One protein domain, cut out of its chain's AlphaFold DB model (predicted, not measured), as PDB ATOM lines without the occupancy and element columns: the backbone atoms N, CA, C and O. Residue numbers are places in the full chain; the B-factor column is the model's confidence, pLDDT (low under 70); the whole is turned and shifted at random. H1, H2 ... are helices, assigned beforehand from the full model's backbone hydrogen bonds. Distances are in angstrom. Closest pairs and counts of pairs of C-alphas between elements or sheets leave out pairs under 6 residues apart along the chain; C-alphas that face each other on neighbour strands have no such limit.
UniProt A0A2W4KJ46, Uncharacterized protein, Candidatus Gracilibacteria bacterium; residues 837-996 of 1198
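Overview. This is residues 837 to 996 of the 1198 residues of an uncharacterized protein of Candidatus Gracilibacteria bacterium (UniProt A0A2W4KJ46). Two long helices, H2 and H6, run side by side in opposite directions as a bar, and near its two ends smaller groups reach out toward the same side with an open gap between them: H3, H4 and H5 at one end, H7 and H8 at the other. H1 packs on the bar near the H7 end. The printed part has 160 residues with eight named helices, H1 to H8 in that order, and no named strand; the class is all helix. It is loose, with a radius of gyration of the C-alphas of 18.7 A, and spans 60 by 38 by 21 A.

Arrangement. Start at H1, residues 840 to 850; it touches residues 864 to 869 of H2, residues 858 to 889, closest at C-alphas 844 and 868, 6.5 A. H2 touches the hub H6, residues 943 to 971, at a shallow tilt of 22 degrees, opposite ways; C-alphas 869 and 966 are closest, 5.8 A. H3, residues 894 to 901, only just touches H6 with 3 pairs of C-alphas within 8 A, closest at 901 and 957, 6.1 A. H4, residues 903 to 910, touches H5, residues 919 to 937, closest at C-alphas 904 and 926, 6.0 A. H7, residues 973 to 982, touches residues 858 to 866 of H2, closest at C-alphas 862 and 973, 6.0 A. H8, residues 988 to 994, only just touches H7, with 3 such pairs, closest at C-alphas 979 and 988, 6.6 A. H4 and H5 are apart from H7 and H8. Every O i to N i+4 pair is within hydrogen-bond range in each helix but H2, with 27 of 28.

Along the chain. Find C-alpha 840 at (273.688, 277.676, 266.917), where H1 begins. H2 runs 46.3 A, H5 26.9 A and H6 42.2 A. H8 ends at C-alpha 994, (266.812, 267.703, 251.332).

Size, cuts and confidence. C-alphas 855 and 940 are the farthest apart, 60.1 A. The printed part has no cut, and no link is long. Look for pLDDT under 70 in 15 residues, among them 851 to 856.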
ATOM      1  N   GLU A 837     280.550 284.666 267.484       68.69
ATOM      2  CA  GLU A 837     279.699 284.876 266.301       68.69
ATOM      3  C   GLU A 837     279.605 283.619 265.416       68.69
ATOM      4  O   GLU A 837     279.842 283.656 264.208       68.69
ATOM      5  N   SER A 838     279.261 282.487 266.019       68.12
ATOM      6  CA  SER A 838     278.980 281.223 265.336       68.12
ATOM      7  C   SER A 838     277.473 280.945 265.295       68.12
ATOM      8  O   SER A 838     276.691 281.490 266.082       68.12
ATOM      9  N   ASN A 839     277.040 280.133 264.326       79.38
ATOM     10  CA  ASN A 839     275.664 279.646 264.274       79.38
ATOM     11  C   ASN A 839     275.398 278.662 265.425       79.38
ATOM     12  O   ASN A 839     276.325 278.101 266.011       79.38
ATOM     13  N   VAL A 840     274.121 278.478 265.761       84.06
ATOM     14  CA  VAL A 840     273.688 277.676 266.917       84.06
ATOM     15  C   VAL A 840     274.235 276.251 266.837       84.06
ATOM     16  O   VAL A 840     274.669 275.699 267.843       84.06
ATOM     17  N   GLU A 841     274.296 275.695 265.630       83.75
ATOM     18  CA  GLU A 841     274.750 274.337 265.374       83.75
ATOM     19  C   GLU A 841     276.226 274.144 265.757       83.75
ATOM     20  O   GLU A 841     276.549 273.238 266.522       83.75
ATOM     21  N   LYS A 842     277.110 275.072 265.361       82.75
ATOM     22  CA  LYS A 842     278.530 275.038 265.758       82.75
ATOM     23  C   LYS A 842     278.733 275.255 267.253       82.75
ATOM     24  O   LYS A 842     279.649 274.679 267.834       82.75
ATOM     25  N   LYS A 843     277.890 276.069 267.900       85.94
ATOM     26  CA  LYS A 843     277.947 276.241 269.362       85.94
ATOM     27  C   LYS A 843     277.652 274.928 270.076       85.94
ATOM     28  O   LYS A 843     278.385 274.561 270.992       85.94
ATOM     29  N   ILE A 844     276.629 274.202 269.627       85.12
ATOM     30  CA  ILE A 844     276.282 272.886 270.174       85.12
ATOM     31  C   ILE A 844     277.425 271.886 269.938       85.12
ATOM     32  O   ILE A 844     277.853 271.233 270.888       85.12
ATOM     33  N   GLU A 845     277.979 271.814 268.724       81.69
ATOM     34  CA  GLU A 845     279.121 270.943 268.389       81.69
ATOM     35  C   GLU A 845     280.359 271.212 269.260       81.69
ATOM     36  O   GLU A 845     280.963 270.281 269.808       81.69
ATOM     37  N   ASN A 846     280.720 272.485 269.437       83.12
ATOM     38  CA  ASN A 846     281.874 272.885 270.239       83.12
ATOM     39  C   ASN A 846     281.666 272.560 271.727       83.12
ATOM     40  O   ASN A 846     282.574 272.032 272.373       83.12
ATOM     41  N   ILE A 847     280.467 272.799 272.271       83.12
ATOM     42  CA  ILE A 847     280.149 272.469 273.670       83.12
ATOM     43  C   ILE A 847     280.153 270.947 273.880       83.12
ATOM     44  O   ILE A 847     280.759 270.464 274.838       83.12
ATOM     45  N   LEU A 848     279.562 270.167 272.967       78.00
ATOM     46  CA  LEU A 848     279.599 268.698 273.019       78.00
ATOM     47  C   LEU A 848     281.039 268.157 272.987       78.00
ATOM     48  O   LEU A 848     281.361 267.204 273.706       78.00
ATOM     49  N   SER A 849     281.910 268.790 272.198       79.00
ATOM     50  CA  SER A 849     283.330 268.439 272.097       79.00
ATOM     51  C   SER A 849     284.090 268.708 273.400       79.00
ATOM     52  O   SER A 849     284.876 267.864 273.836       79.00
ATOM     53  N   ILE A 850     283.819 269.837 274.068       74.00
ATOM     54  CA  ILE A 850     284.393 270.174 275.385       74.00
ATOM     55  C   ILE A 850     283.980 269.165 276.452       74.00
ATOM     56  O   ILE A 850     284.800 268.774 277.281       74.00
ATOM     57  N   LEU A 851     282.726 268.719 276.414       69.38
ATOM     58  CA  LEU A 851     282.197 267.724 277.344       69.38
ATOM     59  C   LEU A 851     282.724 266.297 277.067       69.38
ATOM     60  O   LEU A 851     282.344 265.366 277.775       69.38
ATOM     61  N   GLN A 852     283.594 266.117 276.059       64.19
ATOM     62  CA  GLN A 852     284.261 264.857 275.689       64.19
ATOM     63  C   GLN A 852     283.305 263.673 275.504       64.19
ATOM     64  O   GLN A 852     283.608 262.523 275.834       64.19
ATOM     65  N   ILE A 853     282.127 263.943 274.953       56.25
ATOM     66  CA  ILE A 853     281.064 262.953 274.838       56.25
ATOM     67  C   ILE A 853     281.375 262.022 273.659       56.25
ATOM     68  O   ILE A 853     281.025 262.306 272.518       56.25
ATOM     69  N   LYS A 854     282.051 260.898 273.922       49.84
ATOM     70  CA  LYS A 854     282.268 259.816 272.946       49.84
ATOM     71  C   LYS A 854     281.550 258.544 273.398       49.84
ATOM     72  O   LYS A 854     281.713 258.123 274.536       49.84
ATOM     73  N   GLY A 855     280.790 257.919 272.495       47.78
ATOM     74  CA  GLY A 855     280.169 256.606 272.730       47.78
ATOM     75  C   GLY A 855     278.885 256.609 273.571       47.78
ATOM     76  O   GLY A 855     278.591 255.605 274.214       47.78
ATOM     77  N   VAL A 856     278.131 257.712 273.586       62.44
ATOM     78  CA  VAL A 856     276.804 257.789 274.227       62.44
ATOM     79  C   VAL A 856     275.696 257.277 273.305       62.44
ATOM     80  O   VAL A 856     275.842 257.303 272.083       62.44
ATOM     81  N   THR A 857     274.582 256.819 273.878       71.88
ATOM     82  CA  THR A 857     273.396 256.425 273.098       71.88
ATOM     83  C   THR A 857     272.724 257.644 272.453       71.88
ATOM     84  O   THR A 857     272.891 258.768 272.926       71.88
ATOM     85  N   GLU A 858     271.932 257.447 271.390       69.69
ATOM     86  CA  GLU A 858     271.166 258.537 270.747       69.69
ATOM     87  C   GLU A 858     270.262 259.281 271.744       69.69
ATOM     88  O   GLU A 858     270.137 260.502 271.678       69.69
ATOM     89  N   GLU A 859     269.688 258.554 272.706       69.44
ATOM     90  CA  GLU A 859     268.866 259.104 273.787       69.44
ATOM     91  C   GLU A 859     269.686 260.008 274.722       69.44
ATOM     92  O   GLU A 859     269.324 261.161 274.950       69.44
ATOM     93  N   GLN A 860     270.857 259.539 275.170       68.19
ATOM     94  CA  GLN A 860     271.774 260.325 276.001       68.19
ATOM     95  C   GLN A 860     272.332 261.549 275.264       68.19
ATOM     96  O   GLN A 860     272.529 262.600 275.873       68.19
ATOM     97  N   LEU A 861     272.603 261.434 273.962       74.31
ATOM     98  CA  LEU A 861     273.030 262.566 273.145       74.31
ATOM     99  C   LEU A 861     271.895 263.584 272.986       74.31
ATOM    100  O   LEU A 861     272.134 264.781 273.127       74.31
ATOM    101  N   GLY A 862     270.665 263.118 272.758       74.25
ATOM    102  CA  GLY A 862     269.477 263.963 272.668       74.25
ATOM    103  C   GLY A 862     269.209 264.755 273.949       74.25
ATOM    104  O   GLY A 862     268.915 265.947 273.880       74.25
ATOM    105  N   ASP A 863     269.375 264.134 275.118       77.31
ATOM    106  CA  ASP A 863     269.223 264.819 276.408       77.31
ATOM    107  C   ASP A 863     270.329 265.853 276.647       77.31
ATOM    108  O   ASP A 863     270.061 266.954 277.129       77.31
ATOM    109  N   LYS A 864     271.566 265.561 276.235       76.94
ATOM    110  CA  LYS A 864     272.668 266.530 276.322       76.94
ATOM    111  C   LYS A 864     272.486 267.705 275.367       76.94
ATOM    112  O   LYS A 864     272.714 268.840 275.770       76.94
ATOM    113  N   ILE A 865     272.024 267.461 274.142       80.00
ATOM    114  CA  ILE A 865     271.676 268.521 273.186       80.00
ATOM    115  C   ILE A 865     270.565 269.399 273.756       80.00
ATOM    116  O   ILE A 865     270.666 270.618 273.678       80.00
ATOM    117  N   LYS A 866     269.553 268.812 274.404       80.81
ATOM    118  CA  LYS A 866     268.504 269.577 275.086       80.81
ATOM    119  C   LYS A 866     269.081 270.495 276.170       80.81
ATOM    120  O   LYS A 866     268.792 271.687 276.156       80.81
ATOM    121  N   ILE A 867     269.922 269.967 277.063       79.75
ATOM    122  CA  ILE A 867     270.543 270.754 278.141       79.75
ATOM    123  C   ILE A 867     271.417 271.883 277.569       79.75
ATOM    124  O   ILE A 867     271.358 273.014 278.044       79.75
ATOM    125  N   ILE A 868     272.200 271.608 276.521       82.94
ATOM    126  CA  ILE A 868     273.033 272.619 275.852       82.94
ATOM    127  C   ILE A 868     272.162 273.689 275.186       82.94
ATOM    128  O   ILE A 868     272.457 274.877 275.302       82.94
ATOM    129  N   SER A 869     271.069 273.299 274.536       83.31
ATOM    130  CA  SER A 869     270.109 274.235 273.954       83.31
ATOM    131  C   SER A 869     269.470 275.134 275.018       83.31
ATOM    132  O   SER A 869     269.434 276.343 274.823       83.31
ATOM    133  N   GLU A 870     269.064 274.594 276.174       84.44
ATOM    134  CA  GLU A 870     268.566 275.396 277.310       84.44
ATOM    135  C   GLU A 870     269.618 276.392 277.835       84.44
ATOM    136  O   GLU A 870     269.297 277.505 278.251       84.44
ATOM    137  N   ILE A 871     270.896 276.005 277.818       83.56
ATOM    138  CA  ILE A 871     272.013 276.880 278.190       83.56
ATOM    139  C   ILE A 871     272.171 278.022 277.176       83.56
ATOM    140  O   ILE A 871     272.288 279.183 277.575       83.56
ATOM    141  N   ILE A 872     272.145 277.717 275.873       86.00
ATOM    142  CA  ILE A 872     272.220 278.729 274.809       86.00
ATOM    143  C   ILE A 872     271.024 279.682 274.903       86.00
ATOM    144  O   ILE A 872     271.205 280.895 274.800       86.00
ATOM    145  N   GLU A 873     269.824 279.151 275.139       85.69
ATOM    146  CA  GLU A 873     268.590 279.915 275.317       85.69
ATOM    147  C   GLU A 873     268.709 280.902 276.482       85.69
ATOM    148  O   GLU A 873     268.617 282.110 276.266       85.69
ATOM    149  N   LYS A 874     269.040 280.420 277.686       83.25
ATOM    150  CA  LYS A 874     269.178 281.248 278.897       83.25
ATOM    151  C   LYS A 874     270.256 282.332 278.754       83.25
ATOM    152  O   LYS A 874     270.083 283.453 279.236       83.25
ATOM    153  N   TYR A 875     271.366 282.029 278.076       85.00
ATOM    154  CA  TYR A 875     272.396 283.025 277.765       85.00
ATOM    155  C   TYR A 875     271.884 284.085 276.779       85.00
ATOM    156  O   TYR A 875     272.082 285.285 276.977       85.00
ATOM    157  N   ASN A 876     271.182 283.658 275.730       89.00
ATOM    158  CA  ASN A 876     270.665 284.534 274.687       89.00
ATOM    159  C   ASN A 876     269.491 285.414 275.166       89.00
ATOM    160  O   ASN A 876     269.434 286.587 274.801       89.00
ATOM    161  N   GLU A 877     268.612 284.920 276.042       84.19
ATOM    162  CA  GLU A 877     267.548 285.704 276.697       84.19
ATOM    163  C   GLU A 877     268.104 286.914 277.458       84.19
ATOM    164  O   GLU A 877     267.544 288.018 277.419       84.19
ATOM    165  N   LYS A 878     269.251 286.736 278.126       82.88
ATOM    166  CA  LYS A 878     269.934 287.829 278.818       82.88
ATOM    167  C   LYS A 878     270.429 288.893 277.836       82.88
ATOM    168  O   LYS A 878     270.241 290.081 278.105       82.88
ATOM    169  N   GLN A 879     271.000 288.480 276.702       84.19
ATOM    170  CA  GLN A 879     271.466 289.387 275.645       84.19
ATOM    171  C   GLN A 879     270.308 290.165 275.006       84.19
ATOM    172  O   GLN A 879     270.416 291.376 274.802       84.19
ATOM    173  N   ILE A 880     269.163 289.508 274.772       83.50
ATOM    174  CA  ILE A 880     267.923 290.160 274.319       83.50
ATOM    175  C   ILE A 880     267.495 291.225 275.328       83.50
ATOM    176  O   ILE A 880     267.331 292.384 274.958       83.50
ATOM    177  N   THR A 881     267.403 290.861 276.609       81.12
ATOM    178  CA  THR A 881     266.984 291.775 277.683       81.12
ATOM    179  C   THR A 881     267.911 292.990 277.803       81.12
ATOM    180  O   THR A 881     267.457 294.100 278.075       81.12
ATOM    181  N   GLN A 882     269.223 292.802 277.639       81.62
ATOM    182  CA  GLN A 882     270.196 293.893 277.699       81.62
ATOM    183  C   GLN A 882     270.082 294.819 276.484       81.62
ATOM    184  O   GLN A 882     270.019 296.033 276.652       81.62
ATOM    185  N   THR A 883     269.957 294.249 275.284       81.75
ATOM    186  CA  THR A 883     269.760 295.012 274.042       81.75
ATOM    187  C   THR A 883     268.448 295.805 274.078       81.75
ATOM    188  O   THR A 883     268.402 296.973 273.701       81.75
ATOM    189  N   GLU A 884     267.370 295.205 274.588       83.56
ATOM    190  CA  GLU A 884     266.077 295.871 274.771       83.56
ATOM    191  C   GLU A 884     266.166 297.056 275.742       83.56
ATOM    192  O   GLU A 884     265.586 298.104 275.466       83.56
ATOM    193  N   LYS A 885     266.947 296.938 276.822       81.69
ATOM    194  CA  LYS A 885     267.197 298.053 277.748       81.69
ATOM    195  C   LYS A 885     268.001 299.186 277.112       81.69
ATOM    196  O   LYS A 885     267.714 300.347 277.397       81.69
ATOM    197  N   GLU A 886     268.987 298.883 276.269       80.06
ATOM    198  CA  GLU A 886     269.720 299.926 275.537       80.06
ATOM    199  C   GLU A 886     268.822 300.647 274.535       80.06
ATOM    200  O   GLU A 886     268.798 301.878 274.478       80.06
ATOM    201  N   LEU A 887     267.984 299.898 273.822       84.00
ATOM    202  CA  LEU A 887     266.972 300.468 272.940       84.00
ATOM    203  C   LEU A 887     265.945 301.316 273.715       84.00
ATOM    204  O   LEU A 887     265.527 302.360 273.215       84.00
ATOM    205  N   ASP A 888     265.578 300.936 274.948       80.19
ATOM    206  CA  ASP A 888     264.714 301.745 275.827       80.19
ATOM    207  C   ASP A 888     265.393 303.070 276.195       80.19
ATOM    208  O   ASP A 888     264.778 304.133 276.072       80.19
ATOM    209  N   LYS A 889     266.676 303.030 276.592       81.12
ATOM    210  CA  LYS A 889     267.480 304.230 276.901       81.12
ATOM    211  C   LYS A 889     267.575 305.174 275.696       81.12
ATOM    212  O   LYS A 889     267.586 306.392 275.869       81.12
ATOM    213  N   GLN A 890     267.605 304.628 274.481       78.44
ATOM    214  CA  GLN A 890     267.649 305.390 273.229       78.44
ATOM    215  C   GLN A 890     266.272 305.901 272.761       78.44
ATOM    216  O   GLN A 890     266.192 306.664 271.794       78.44
ATOM    217  N   GLY A 891     265.189 305.547 273.463       81.31
ATOM    218  CA  GLY A 891     263.825 305.982 273.154       81.31
ATOM    219  C   GLY A 891     263.135 305.169 272.053       81.31
ATOM    220  O   GLY A 891     262.188 305.655 271.435       81.31
ATOM    221  N   VAL A 892     263.594 303.945 271.783       87.44
ATOM    222  CA  VAL A 892     262.991 303.031 270.802       87.44
ATOM    223  C   VAL A 892     261.897 302.208 271.480       87.44
ATOM    224  O   VAL A 892     262.195 301.333 272.292       87.44
ATOM    225  N   SER A 893     260.631 302.442 271.129       87.00
ATOM    226  CA  SER A 893     259.499 301.701 271.703       87.00
ATOM    227  C   SER A 893     259.447 300.233 271.256       87.00
ATOM    228  O   SER A 893     259.956 299.864 270.196       87.00
ATOM    229  N   GLU A 894     258.769 299.388 272.036       85.88
ATOM    230  CA  GLU A 894     258.537 297.973 271.705       85.88
ATOM    231  C   GLU A 894     257.839 297.793 270.342       85.88
ATOM    232  O   GLU A 894     258.200 296.915 269.559       85.88
ATOM    233  N   GLU A 895     256.876 298.661 270.016       89.38
ATOM    234  CA  GLU A 895     256.186 298.666 268.719       89.38
ATOM    235  C   GLU A 895     257.169 298.855 267.560       89.38
ATOM    236  O   GLU A 895     257.107 298.129 266.568       89.38
ATOM    237  N   LYS A 896     258.129 299.775 267.713       89.19
ATOM    238  CA  LYS A 896     259.161 300.031 266.703       89.19
ATOM    239  C   LYS A 896     260.142 298.869 266.577       89.19
ATOM    240  O   LYS A 896     260.556 298.550 265.468       89.19
ATOM    241  N   ARG A 897     260.451 298.171 267.675       90.56
ATOM    242  CA  ARG A 897     261.252 296.933 267.628       90.56
ATOM    243  C   ARG A 897     260.543 295.843 266.834       90.56
ATOM    244  O   ARG A 897     261.151 295.243 265.954       90.56
ATOM    245  N   LYS A 898     259.252 295.614 267.098       89.56
ATOM    246  CA  LYS A 898     258.437 294.635 266.352       89.56
ATOM    247  C   LYS A 898     258.353 294.987 264.870       89.56
ATOM    248  O   LYS A 898     258.490 294.113 264.018       89.56
ATOM    249  N   GLU A 899     258.182 296.270 264.559       89.62
ATOM    250  CA  GLU A 899     258.155 296.753 263.182       89.62
ATOM    251  C   GLU A 899     259.486 296.484 262.461       89.62
ATOM    252  O   GLU A 899     259.466 295.939 261.357       89.62
ATOM    253  N   PHE A 900     260.624 296.751 263.111       92.44
ATOM    254  CA  PHE A 900     261.953 296.446 262.573       92.44
ATOM    255  C   PHE A 900     262.173 294.941 262.346       92.44
ATOM    256  O   PHE A 900     262.656 294.533 261.291       92.44
ATOM    257  N   LEU A 901     261.770 294.091 263.300       89.19
ATOM    258  CA  LEU A 901     261.893 292.632 263.176       89.19
ATOM    259  C   LEU A 901     261.077 292.068 261.997       89.19
ATOM    260  O   LEU A 901     261.495 291.087 261.388       89.19
ATOM    261  N   SER A 902     259.971 292.722 261.617       88.38
ATOM    262  CA  SER A 902     259.117 292.318 260.485       88.38
ATOM    263  C   SER A 902     259.653 292.692 259.093       88.38
ATOM    264  O   SER A 902     259.060 292.303 258.088       88.38
ATOM    265  N   ILE A 903     260.748 293.460 258.998       87.75
ATOM    266  CA  ILE A 903     261.260 293.983 257.716       87.75
ATOM    267  C   ILE A 903     261.613 292.857 256.738       87.75
ATOM    268  O   ILE A 903     261.343 292.968 255.547       87.75
ATOM    269  N   GLU A 904     262.192 291.765 257.230       81.62
ATOM    270  CA  GLU A 904     262.626 290.642 256.392       81.62
ATOM    271  C   GLU A 904     261.443 289.863 255.802       81.62
ATOM    272  O   GLU A 904     261.428 289.569 254.609       81.62
ATOM    273  N   GLU A 905     260.401 289.615 256.598       78.56
ATOM    274  CA  GLU A 905     259.161 288.990 256.122       78.56
ATOM    275  C   GLU A 905     258.422 289.888 255.128       78.56
ATOM    276  O   GLU A 905     257.960 289.416 254.088       78.56
ATOM    277  N   LYS A 906     258.366 291.199 255.399       80.94
ATOM    278  CA  LYS A 906     257.800 292.183 254.466       80.94
ATOM    279  C   LYS A 906     258.581 292.213 253.156       80.94
ATOM    280  O   LYS A 906     257.962 292.220 252.099       80.94
ATOM    281  N   ALA A 907     259.913 292.160 253.207       76.50
ATOM    282  CA  ALA A 907     260.751 292.103 252.013       76.50
ATOM    283  C   ALA A 907     260.473 290.835 251.190       76.50
ATOM    284  O   ALA A 907     260.282 290.938 249.978       76.50
ATOM    285  N   LYS A 908     260.351 289.671 251.846       77.62
ATOM    286  CA  LYS A 908     260.004 288.392 251.204       77.62
ATOM    287  C   LYS A 908     258.613 288.404 250.562       77.62
ATOM    288  O   LYS A 908     258.429 287.822 249.500       77.62
ATOM    289  N   GLN A 909     257.642 289.080 251.179       73.69
ATOM    290  CA  GLN A 909     256.278 289.200 250.651       73.69
ATOM    291  C   GLN A 909     256.143 290.239 249.526       73.69
ATOM    292  O   GLN A 909     255.300 290.076 248.648       73.69
ATOM    293  N   GLN A 910     256.929 291.318 249.565       72.88
ATOM    294  CA  GLN A 910     256.789 292.470 248.665       72.88
ATOM    295  C   GLN A 910     257.735 292.433 247.459       72.88
ATOM    296  O   GLN A 910     257.527 293.176 246.501       72.88
ATOM    297  N   THR A 911     258.771 291.592 247.491       71.06
ATOM    298  CA  THR A 911     259.732 291.460 246.392       71.06
ATOM    299  C   THR A 911     259.315 290.319 245.473       71.06
ATOM    300  O   THR A 911     259.370 289.147 245.851       71.06
ATOM    301  N   GLU A 912     258.920 290.648 244.244       69.44
ATOM    302  CA  GLU A 912     258.676 289.640 243.213       69.44
ATOM    303  C   GLU A 912     259.947 288.819 242.952       69.44
ATOM    304  O   GLU A 912     261.046 289.363 242.839       69.44
ATOM    305  N   ASN A 913     259.786 287.498 242.841       72.38
ATOM    306  CA  ASN A 913     260.872 286.538 242.623       72.38
ATOM    307  C   ASN A 913     261.928 286.493 243.748       72.38
ATOM    308  O   ASN A 913     263.093 286.197 243.485       72.38
ATOM    309  N   TRP A 914     261.528 286.730 245.006       68.06
ATOM    310  CA  TRP A 914     262.412 286.594 246.175       68.06
ATOM    311  C   TRP A 914     263.227 285.290 246.159       68.06
ATOM    312  O   TRP A 914     264.442 285.319 246.344       68.06
ATOM    313  N   ASP A 915     262.572 284.168 245.851       66.69
ATOM    314  CA  ASP A 915     263.172 282.826 245.840       66.69
ATOM    315  C   ASP A 915     264.187 282.604 244.692       66.69
ATOM    316  O   ASP A 915     264.905 281.607 244.699       66.69
ATOM    317  N   THR A 916     264.279 283.515 243.711       72.69
ATOM    318  CA  THR A 916     265.288 283.463 242.631       72.69
ATOM    319  C   THR A 916     266.475 284.399 242.858       72.69
ATOM    320  O   THR A 916     267.428 284.368 242.082       72.69
ATOM    321  N   LEU A 917     266.409 285.265 243.874       72.12
ATOM    322  CA  LEU A 917     267.498 286.174 244.230       72.12
ATOM    323  C   LEU A 917     268.603 285.424 244.971       72.12
ATOM    324  O   LEU A 917     268.342 284.530 245.775       72.12
ATOM    325  N   THR A 918     269.849 285.832 244.746       75.75
ATOM    326  CA  THR A 918     270.978 285.351 245.546       75.75
ATOM    327  C   THR A 918     270.886 285.882 246.980       75.75
ATOM    328  O   THR A 918     270.346 286.963 247.224       75.75
ATOM    329  N   GLU A 919     271.482 285.176 247.945       71.75
ATOM    330  CA  GLU A 919     271.520 285.618 249.351       71.75
ATOM    331  C   GLU A 919     272.079 287.042 249.505       71.75
ATOM    332  O   GLU A 919     271.604 287.832 250.320       71.75
ATOM    333  N   LYS A 920     273.064 287.408 248.674       76.44
ATOM    334  CA  LYS A 920     273.664 288.747 248.670       76.44
ATOM    335  C   LYS A 920     272.667 289.824 248.230       76.44
ATOM    336  O   LYS A 920     272.673 290.921 248.787       76.44
ATOM    337  N   GLU A 921     271.816 289.523 247.252       80.25
ATOM    338  CA  GLU A 921     270.779 290.436 246.761       80.25
ATOM    339  C   GLU A 921     269.636 290.576 247.767       80.25
ATOM    340  O   GLU A 921     269.234 291.697 248.083       80.25
ATOM    341  N   GLN A 922     269.175 289.464 248.346       82.88
ATOM    342  CA  GLN A 922     268.185 289.474 249.427       82.88
ATOM    343  C   GLN A 922     268.683 290.306 250.621       82.88
ATOM    344  O   GLN A 922     267.973 291.184 251.121       82.88
ATOM    345  N   GLN A 923     269.942 290.114 251.027       83.69
ATOM    346  CA  GLN A 923     270.549 290.858 252.130       83.69
ATOM    347  C   GLN A 923     270.707 292.353 251.819       83.69
ATOM    348  O   GLN A 923     270.534 293.188 252.712       83.69
ATOM    349  N   ALA A 924     271.005 292.721 250.569       84.38
ATOM    350  CA  ALA A 924     271.079 294.121 250.154       84.38
ATOM    351  C   ALA A 924     269.714 294.824 250.272       84.38
ATOM    352  O   ALA A 924     269.648 295.953 250.763       84.38
ATOM    353  N   ILE A 925     268.626 294.143 249.894       84.44
ATOM    354  CA  ILE A 925     267.254 294.657 250.024       84.44
ATOM    355  C   ILE A 925     266.892 294.862 251.499       84.44
ATOM    356  O   ILE A 925     266.428 295.941 251.868       84.44
ATOM    357  N   ILE A 926     267.160 293.868 252.352       88.25
ATOM    358  CA  ILE A 926     266.909 293.953 253.800       88.25
ATOM    359  C   ILE A 926     267.687 295.121 254.412       88.25
ATOM    360  O   ILE A 926     267.111 295.948 255.112       88.25
ATOM    361  N   THR A 927     268.980 295.229 254.103       89.06
ATOM    362  CA  THR A 927     269.855 296.285 254.637       89.06
ATOM    363  C   THR A 927     269.355 297.676 254.244       89.06
ATOM    364  O   THR A 927     269.376 298.590 255.068       89.06
ATOM    365  N   ARG A 928     268.870 297.840 253.005       90.94
ATOM    366  CA  ARG A 928     268.275 299.099 252.542       90.94
ATOM    367  C   ARG A 928     267.027 299.460 253.352       90.94
ATOM    368  O   ARG A 928     266.955 300.573 253.861       90.94
ATOM    369  N   LEU A 929     266.091 298.521 253.507       90.00
ATOM    370  CA  LEU A 929     264.842 298.739 254.247       90.00
ATOM    371  C   LEU A 929     265.083 299.015 255.742       90.00
ATOM    372  O   LEU A 929     264.394 299.835 256.337       90.00
ATOM    373  N   GLU A 930     266.081 298.369 256.350       92.44
ATOM    374  CA  GLU A 930     266.496 298.644 257.732       92.44
ATOM    375  C   GLU A 930     267.029 300.076 257.902       92.44
ATOM    376  O   GLU A 930     266.688 300.749 258.877       92.44
ATOM    377  N   ASN A 931     267.835 300.557 256.950       89.56
ATOM    378  CA  ASN A 931     268.356 301.925 256.975       89.56
ATOM    379  C   ASN A 931     267.226 302.951 256.766       89.56
ATOM    380  O   ASN A 931     267.149 303.931 257.504       89.56
ATOM    381  N   GLU A 932     266.327 302.708 255.806       91.06
ATOM    382  CA  GLU A 932     265.143 303.548 255.562       91.06
ATOM    383  C   GLU A 932     264.250 303.625 256.808       91.06
ATOM    384  O   GLU A 932     263.855 304.718 257.217       91.06
ATOM    385  N   PHE A 933     264.011 302.494 257.481       94.06
ATOM    386  CA  PHE A 933     263.232 302.449 258.718       94.06
ATOM    387  C   PHE A 933     263.798 303.375 259.802       94.06
ATOM    388  O   PHE A 933     263.039 304.122 260.429       94.06
ATOM    389  N   VAL A 934     265.113 303.340 260.041       91.56
ATOM    390  CA  VAL A 934     265.748 304.162 261.082       91.56
ATOM    391  C   VAL A 934     265.747 305.639 260.690       91.56
ATOM    392  O   VAL A 934     265.405 306.494 261.512       91.56
ATOM    393  N   GLU A 935     266.057 305.943 259.430       87.75
ATOM    394  CA  GLU A 935     266.013 307.310 258.915       87.75
ATOM    395  C   GLU A 935     264.615 307.921 259.030       87.75
ATOM    396  O   GLU A 935     264.485 309.094 259.381       87.75
ATOM    397  N   GLU A 936     263.562 307.134 258.798       88.94
ATOM    398  CA  GLU A 936     262.184 307.615 258.852       88.94
ATOM    399  C   GLU A 936     261.625 307.767 260.268       88.94
ATOM    400  O   GLU A 936     260.945 308.757 260.555       88.94
ATOM    401  N   ASN A 937     261.901 306.810 261.152       87.75
ATOM    402  CA  ASN A 937     261.317 306.781 262.494       87.75
ATOM    403  C   ASN A 937     262.083 307.641 263.505       87.75
ATOM    404  O   ASN A 937     261.503 308.068 264.503       87.75
ATOM    405  N   PHE A 938     263.351 307.955 263.227       89.50
ATOM    406  CA  PHE A 938     264.218 308.722 264.124       89.50
ATOM    407  C   PHE A 938     264.775 309.989 263.459       89.50
ATOM    408  O   PHE A 938     265.883 310.417 263.759       89.50
ATOM    409  N   LYS A 939     264.004 310.642 262.573       84.75
ATOM    410  CA  LYS A 939     264.422 311.835 261.792       84.75
ATOM    411  C   LYS A 939     265.077 312.954 262.608       84.75
ATOM    412  O   LYS A 939     265.965 313.623 262.092       84.75
ATOM    413  N   LEU A 940     264.625 313.158 263.847       81.06
ATOM    414  CA  LEU A 940     265.091 314.219 264.752       81.06
ATOM    415  C   LEU A 940     266.371 313.860 265.526       81.06
ATOM    416  O   LEU A 940     266.911 314.712 266.226       81.06
ATOM    417  N   LYS A 941     266.839 312.611 265.429       81.88
ATOM    418  CA  LYS A 941     268.075 312.129 266.051       81.88
ATOM    419  C   LYS A 941     269.285 312.442 265.173       81.88
ATOM    420  O   LYS A 941     269.175 312.510 263.946       81.88
ATOM    421  N   SER A 942     270.442 312.629 265.805       85.25
ATOM    422  CA  SER A 942     271.713 312.796 265.093       85.25
ATOM    423  C   SER A 942     272.085 311.527 264.313       85.25
ATOM    424  O   SER A 942     271.568 310.443 264.578       85.25
ATOM    425  N   LYS A 943     272.993 311.649 263.338       82.06
ATOM    426  CA  LYS A 943     273.463 310.498 262.552       82.06
ATOM    427  C   LYS A 943     274.120 309.430 263.435       82.06
ATOM    428  O   LYS A 943     273.845 308.253 263.261       82.06
ATOM    429  N   GLU A 944     274.908 309.856 264.420       82.06
ATOM    430  CA  GLU A 944     275.559 308.966 265.389       82.06
ATOM    431  C   GLU A 944     274.533 308.203 266.239       82.06
ATOM    432  O   GLU A 944     274.648 306.993 266.410       82.06
ATOM    433  N   GLU A 945     273.475 308.875 266.707       79.69
ATOM    434  CA  GLU A 945     272.386 308.210 267.434       79.69
ATOM    435  C   GLU A 945     271.612 307.223 266.548       79.69
ATOM    436  O   GLU A 945     271.228 306.154 267.017       79.69
ATOM    437  N   LYS A 946     271.381 307.552 265.270       83.75
ATOM    438  CA  LYS A 946     270.717 306.650 264.314       83.75
ATOM    439  C   LYS A 946     271.553 305.406 264.028       83.75
ATOM    440  O   LYS A 946     271.006 304.305 264.015       83.75
ATOM    441  N   ASP A 947     272.858 305.573 263.829       86.25
ATOM    442  CA  ASP A 947     273.779 304.464 263.575       86.25
ATOM    443  C   ASP A 947     273.846 303.515 264.788       86.25
ATOM    444  O   ASP A 947     273.815 302.292 264.617       86.25
ATOM    445  N   GLU A 948     273.836 304.052 266.014       87.38
ATOM    446  CA  GLU A 948     273.806 303.233 267.233       87.38
ATOM    447  C   GLU A 948     272.448 302.531 267.428       87.38
ATOM    448  O   GLU A 948     272.421 301.333 267.713       87.38
ATOM    449  N   ILE A 949     271.320 303.212 267.175       88.00
ATOM    450  CA  ILE A 949     269.979 302.594 267.194       88.00
ATOM    451  C   ILE A 949     269.899 301.437 266.193       88.00
ATOM    452  O   ILE A 949     269.412 300.353 266.521       88.00
ATOM    453  N   LEU A 950     270.390 301.639 264.968       91.19
ATOM    454  CA  LEU A 950     270.395 300.615 263.925       91.19
ATOM    455  C   LEU A 950     271.243 299.400 264.325       91.19
ATOM    456  O   LEU A 950     270.847 298.254 264.095       91.19
ATOM    457  N   LYS A 951     272.407 299.637 264.930       91.50
ATOM    458  CA  LYS A 951     273.305 298.592 265.426       91.50
ATOM    459  C   LYS A 951     272.655 297.767 266.538       91.50
ATOM    460  O   LYS A 951     272.681 296.539 266.455       91.50
ATOM    461  N   GLU A 952     272.022 298.403 267.521       89.94
ATOM    462  CA  GLU A 952     271.312 297.701 268.597       89.94
ATOM    463  C   GLU A 952     270.070 296.951 268.079       89.94
ATOM    464  O   GLU A 952     269.837 295.798 268.444       89.94
ATOM    465  N   LEU A 953     269.319 297.521 267.130       89.25
ATOM    466  CA  LEU A 953     268.205 296.830 266.467       89.25
ATOM    467  C   LEU A 953     268.666 295.588 265.681       89.25
ATOM    468  O   LEU A 953     268.015 294.541 265.726       89.25
ATOM    469  N   ARG A 954     269.817 295.661 264.998       91.44
ATOM    470  CA  ARG A 954     270.427 294.503 264.318       91.44
ATOM    471  C   ARG A 954     270.904 293.435 265.300       91.44
ATOM    472  O   ARG A 954     270.698 292.250 265.033       91.44
ATOM    473  N   LYS A 955     271.485 293.825 266.442       90.19
ATOM    474  CA  LYS A 955     271.822 292.888 267.529       90.19
ATOM    475  C   LYS A 955     270.573 292.178 268.046       90.19
ATOM    476  O   LYS A 955     270.564 290.950 268.112       90.19
ATOM    477  N   LEU A 956     269.494 292.918 268.311       89.31
ATOM    478  CA  LEU A 956     268.223 292.346 268.758       89.31
ATOM    479  C   LEU A 956     267.684 291.322 267.750       89.31
ATOM    480  O   LEU A 956     267.326 290.208 268.130       89.31
ATOM    481  N   LYS A 957     267.687 291.664 266.454       88.62
ATOM    482  CA  LYS A 957     267.285 290.761 265.364       88.62
ATOM    483  C   LYS A 957     268.126 289.483 265.330       88.62
ATOM    484  O   LYS A 957     267.574 288.393 265.200       88.62
ATOM    485  N   LYS A 958     269.447 289.597 265.492       87.94
ATOM    486  CA  LYS A 958     270.364 288.448 265.556       87.94
ATOM    487  C   LYS A 958     270.039 287.534 266.741       87.94
ATOM    488  O   LYS A 958     269.888 286.329 266.547       87.94
ATOM    489  N   HIS A 959     269.877 288.091 267.940       87.38
ATOM    490  CA  HIS A 959     269.547 287.312 269.135       87.38
ATOM    491  C   HIS A 959     268.165 286.654 269.042       87.38
ATOM    492  O   HIS A 959     268.014 285.493 269.413       87.38
ATOM    493  N   LYS A 960     267.170 287.326 268.454       85.69
ATOM    494  CA  LYS A 960     265.845 286.737 268.194       85.69
ATOM    495  C   LYS A 960     265.895 285.568 267.199       85.69
ATOM    496  O   LYS A 960     265.205 284.574 267.404       85.69
ATOM    497  N   LYS A 961     266.755 285.628 266.172       85.69
ATOM    498  CA  LYS A 961     266.997 284.484 265.267       85.69
ATOM    499  C   LYS A 961     267.657 283.299 265.984       85.69
ATOM    500  O   LYS A 961     267.302 282.156 265.710       85.69
ATOM    501  N   ILE A 962     268.594 283.556 266.903       84.94
ATOM    502  CA  ILE A 962     269.215 282.511 267.737       84.94
ATOM    503  C   ILE A 962     268.161 281.833 268.618       84.94
ATOM    504  O   ILE A 962     268.095 280.608 268.628       84.94
ATOM    505  N   GLU A 963     267.311 282.617 269.290       86.44
ATOM    506  CA  GLU A 963     266.202 282.118 270.118       86.44
ATOM    507  C   GLU A 963     265.312 281.158 269.307       86.44
ATOM    508  O   GLU A 963     265.114 280.013 269.702       86.44
ATOM    509  N   GLN A 964     264.866 281.578 268.117       84.12
ATOM    510  CA  GLN A 964     264.040 280.752 267.227       84.12
ATOM    511  C   GLN A 964     264.735 279.452 266.787       84.12
ATOM    512  O   GLN A 964     264.112 278.392 266.811       84.12
ATOM    513  N   LYS A 965     266.017 279.510 266.404       86.75
ATOM    514  CA  LYS A 965     266.781 278.322 265.983       86.75
ATOM    515  C   LYS A 965     266.963 277.312 267.113       86.75
ATOM    516  O   LYS A 965     266.771 276.121 266.892       86.75
ATOM    517  N   VAL A 966     267.303 277.775 268.317       87.50
ATOM    518  CA  VAL A 966     267.453 276.911 269.500       87.50
ATOM    519  C   VAL A 966     266.151 276.169 269.795       87.50
ATOM    520  O   VAL A 966     266.171 274.957 270.000       87.50
ATOM    521  N   LYS A 967     265.021 276.872 269.712       85.81
ATOM    522  CA  LYS A 967     263.681 276.311 269.911       85.81
ATOM    523  C   LYS A 967     263.319 275.262 268.860       85.81
ATOM    524  O   LYS A 967     262.884 274.170 269.203       85.81
ATOM    525  N   ILE A 968     263.594 275.531 267.582       85.31
ATOM    526  CA  ILE A 968     263.421 274.536 266.506       85.31
ATOM    527  C   ILE A 968     264.279 273.288 266.776       85.31
ATOM    528  O   ILE A 968     263.812 272.167 266.584       85.31
ATOM    529  N   ILE A 969     265.514 273.441 267.257       85.56
ATOM    530  CA  ILE A 969     266.379 272.300 267.601       85.56
ATOM    531  C   ILE A 969     265.815 271.507 268.790       85.56
ATOM    532  O   ILE A 969     265.804 270.277 268.740       85.56
ATOM    533  N   GLN A 970     265.326 272.180 269.838       82.75
ATOM    534  CA  GLN A 970     264.712 271.535 271.006       82.75
ATOM    535  C   GLN A 970     263.475 270.708 270.615       82.75
ATOM    536  O   GLN A 970     263.369 269.547 271.015       82.75
ATOM    537  N   GLU A 971     262.593 271.269 269.783       83.62
ATOM    538  CA  GLU A 971     261.364 270.609 269.313       83.62
ATOM    539  C   GLU A 971     261.632 269.451 268.344       83.62
ATOM    540  O   GLU A 971     260.868 268.490 268.265       83.62
ATOM    541  N   ASN A 972     262.762 269.490 267.633       86.50
ATOM    542  CA  ASN A 972     263.156 268.465 266.666       86.50
ATOM    543  C   ASN A 972     264.404 267.689 267.113       86.50
ATOM    544  O   ASN A 972     265.192 267.255 266.268       86.50
ATOM    545  N   LYS A 973     264.592 267.485 268.428       82.88
ATOM    546  CA  LYS A 973     265.828 266.922 269.011       82.88
ATOM    547  C   LYS A 973     266.286 265.605 268.377       82.88
ATOM    548  O   LYS A 973     267.472 265.418 268.132       82.88
ATOM    549  N   GLU A 974     265.358 264.698 268.071       80.94
ATOM    550  CA  GLU A 974     265.669 263.390 267.474       80.94
ATOM    551  C   GLU A 974     266.174 263.539 266.033       80.94
ATOM    552  O   GLU A 974     267.111 262.864 265.608       80.94
ATOM    553  N   THR A 975     265.577 264.463 265.280       82.75
ATOM    554  CA  THR A 975     266.020 264.822 263.931       82.75
ATOM    555  C   THR A 975     267.377 265.514 263.974       82.75
ATOM    556  O   THR A 975     268.233 265.245 263.135       82.75
ATOM    557  N   TYR A 976     267.606 266.359 264.979       85.94
ATOM    558  CA  TYR A 976     268.877 267.045 265.164       85.94
ATOM    559  C   TYR A 976     270.016 266.085 265.548       85.94
ATOM    560  O   TYR A 976     271.121 266.208 265.031       85.94
ATOM    561  N   VAL A 977     269.745 265.056 266.361       81.94
ATOM    562  CA  VAL A 977     270.699 263.961 266.632       81.94
ATOM    563  C   VAL A 977     271.092 263.234 265.340       81.94
ATOM    564  O   VAL A 977     272.267 262.928 265.138       81.94
ATOM    565  N   LYS A 978     270.135 262.984 264.436       81.62
ATOM    566  CA  LYS A 978     270.415 262.373 263.124       81.62
ATOM    567  C   LYS A 978     271.247 263.289 262.230       81.62
ATOM    568  O   LYS A 978     272.188 262.818 261.601       81.62
ATOM    569  N   TYR A 979     270.927 264.582 262.208       85.50
ATOM    570  CA  TYR A 979     271.716 265.604 261.521       85.50
ATOM    571  C   TYR A 979     273.167 265.620 262.023       85.50
ATOM    572  O   TYR A 979     274.085 265.445 261.225       85.50
ATOM    573  N   PHE A 980     273.371 265.699 263.339       80.50
ATOM    574  CA  PHE A 980     274.693 265.694 263.966       80.50
ATOM    575  C   PHE A 980     275.498 264.431 263.617       80.50
ATOM    576  O   PHE A 980     276.651 264.520 263.203       80.50
ATOM    577  N   HIS A 981     274.887 263.244 263.704       77.69
ATOM    578  CA  HIS A 981     275.562 261.991 263.343       77.69
ATOM    579  C   HIS A 981     275.845 261.847 261.844       77.69
ATOM    580  O   HIS A 981     276.772 261.130 261.469       77.69
ATOM    581  N   SER A 982     275.052 262.493 260.987       74.69
ATOM    582  CA  SER A 982     275.239 262.421 259.536       74.69
ATOM    583  C   SER A 982     276.485 263.162 259.045       74.69
ATOM    584  O   SER A 982     276.952 262.875 257.945       74.69
ATOM    585  N   GLY A 983     277.020 264.100 259.840       68.50
ATOM    586  CA  GLY A 983     278.138 264.952 259.431       68.50
ATOM    587  C   GLY A 983     277.805 265.872 258.252       68.50
ATOM    588  O   GLY A 983     278.700 266.241 257.497       68.50
ATOM    589  N   TYR A 984     276.523 266.192 258.045       74.06
ATOM    590  CA  TYR A 984     276.064 267.016 256.931       74.06
ATOM    591  C   TYR A 984     276.623 268.445 257.024       74.06
ATOM    592  O   TYR A 984     276.420 269.135 258.017       74.06
ATOM    593  N   GLU A 985     277.303 268.902 255.968       71.12
ATOM    594  CA  GLU A 985     278.051 270.173 255.968       71.12
ATOM    595  C   GLU A 985     277.167 271.434 255.874       71.12
ATOM    596  O   GLU A 985     277.638 272.546 256.121       71.12
ATOM    597  N   GLY A 986     275.891 271.288 255.501       70.88
ATOM    598  CA  GLY A 986     274.929 272.391 255.425       70.88
ATOM    599  C   GLY A 986     274.164 272.635 256.732       70.88
ATOM    600  O   GLY A 986     274.442 272.037 257.770       70.88
ATOM    601  N   SER A 987     273.171 273.528 256.691       81.50
ATOM    602  CA  SER A 987     272.354 273.851 257.872       81.50
ATOM    603  C   SER A 987     271.418 272.705 258.271       81.50
ATOM    604  O   SER A 987     271.068 271.862 257.439       81.50
ATOM    605  N   PHE A 988     270.966 272.699 259.528       85.06
ATOM    606  CA  PHE A 988     269.955 271.752 260.001       85.06
ATOM    607  C   PHE A 988     268.667 271.831 259.166       85.06
ATOM    608  O   PHE A 988     268.068 270.812 258.822       85.06
ATOM    609  N   GLU A 989     268.276 273.043 258.772       81.38
ATOM    610  CA  GLU A 989     267.113 273.284 257.926       81.38
ATOM    611  C   GLU A 989     267.319 272.759 256.496       81.38
ATOM    612  O   GLU A 989     266.418 272.128 255.944       81.38
ATOM    613  N   SER A 990     268.513 272.931 255.916       79.00
ATOM    614  CA  SER A 990     268.873 272.367 254.605       79.00
ATOM    615  C   SER A 990     268.846 270.840 254.627       79.00
ATOM    616  O   SER A 990     268.243 270.228 253.748       79.00
ATOM    617  N   PHE A 991     269.415 270.230 255.672       83.00
ATOM    618  CA  PHE A 991     269.366 268.786 255.876       83.00
ATOM    619  C   PHE A 991     267.923 268.282 255.934       83.00
ATOM    620  O   PHE A 991     267.581 267.298 255.278       83.00
ATOM    621  N   ALA A 992     267.055 268.965 256.683       77.56
ATOM    622  CA  ALA A 992     265.653 268.593 256.782       77.56
ATOM    623  C   ALA A 992     264.905 268.770 255.453       77.56
ATOM    624  O   ALA A 992     264.114 267.903 255.089       77.56
ATOM    625  N   ILE A 993     265.175 269.837 254.695       77.19
ATOM    626  CA  ILE A 993     264.560 270.063 253.380       77.19
ATOM    627  C   ILE A 993     264.980 268.977 252.382       77.19
ATOM    628  O   ILE A 993     264.125 268.345 251.761       77.19
ATOM    629  N   GLU A 994     266.280 268.705 252.265       77.56
ATOM    630  CA  GLU A 994     266.812 267.703 251.332       77.56
ATOM    631  C   GLU A 994     266.331 266.286 251.654       77.56
ATOM    632  O   GLU A 994     266.023 265.508 250.749       77.56
ATOM    633  N   ASN A 995     266.195 265.967 252.943       74.88
ATOM    634  CA  ASN A 995     265.716 264.665 253.406       74.88
ATOM    635  C   ASN A 995     264.190 264.609 253.599       74.88
ATOM    636  O   ASN A 995     263.673 263.597 254.073       74.88
ATOM    637  N   LYS A 996     263.458 265.670 253.220       72.62
ATOM    638  CA  LYS A 996     261.996 265.801 253.366       72.62
ATOM    639  C   LYS A 996     261.488 265.530 254.788       72.62
ATOM    640  O   LYS A 996     260.442 264.910 254.982       72.62
TER     641      LYS A 996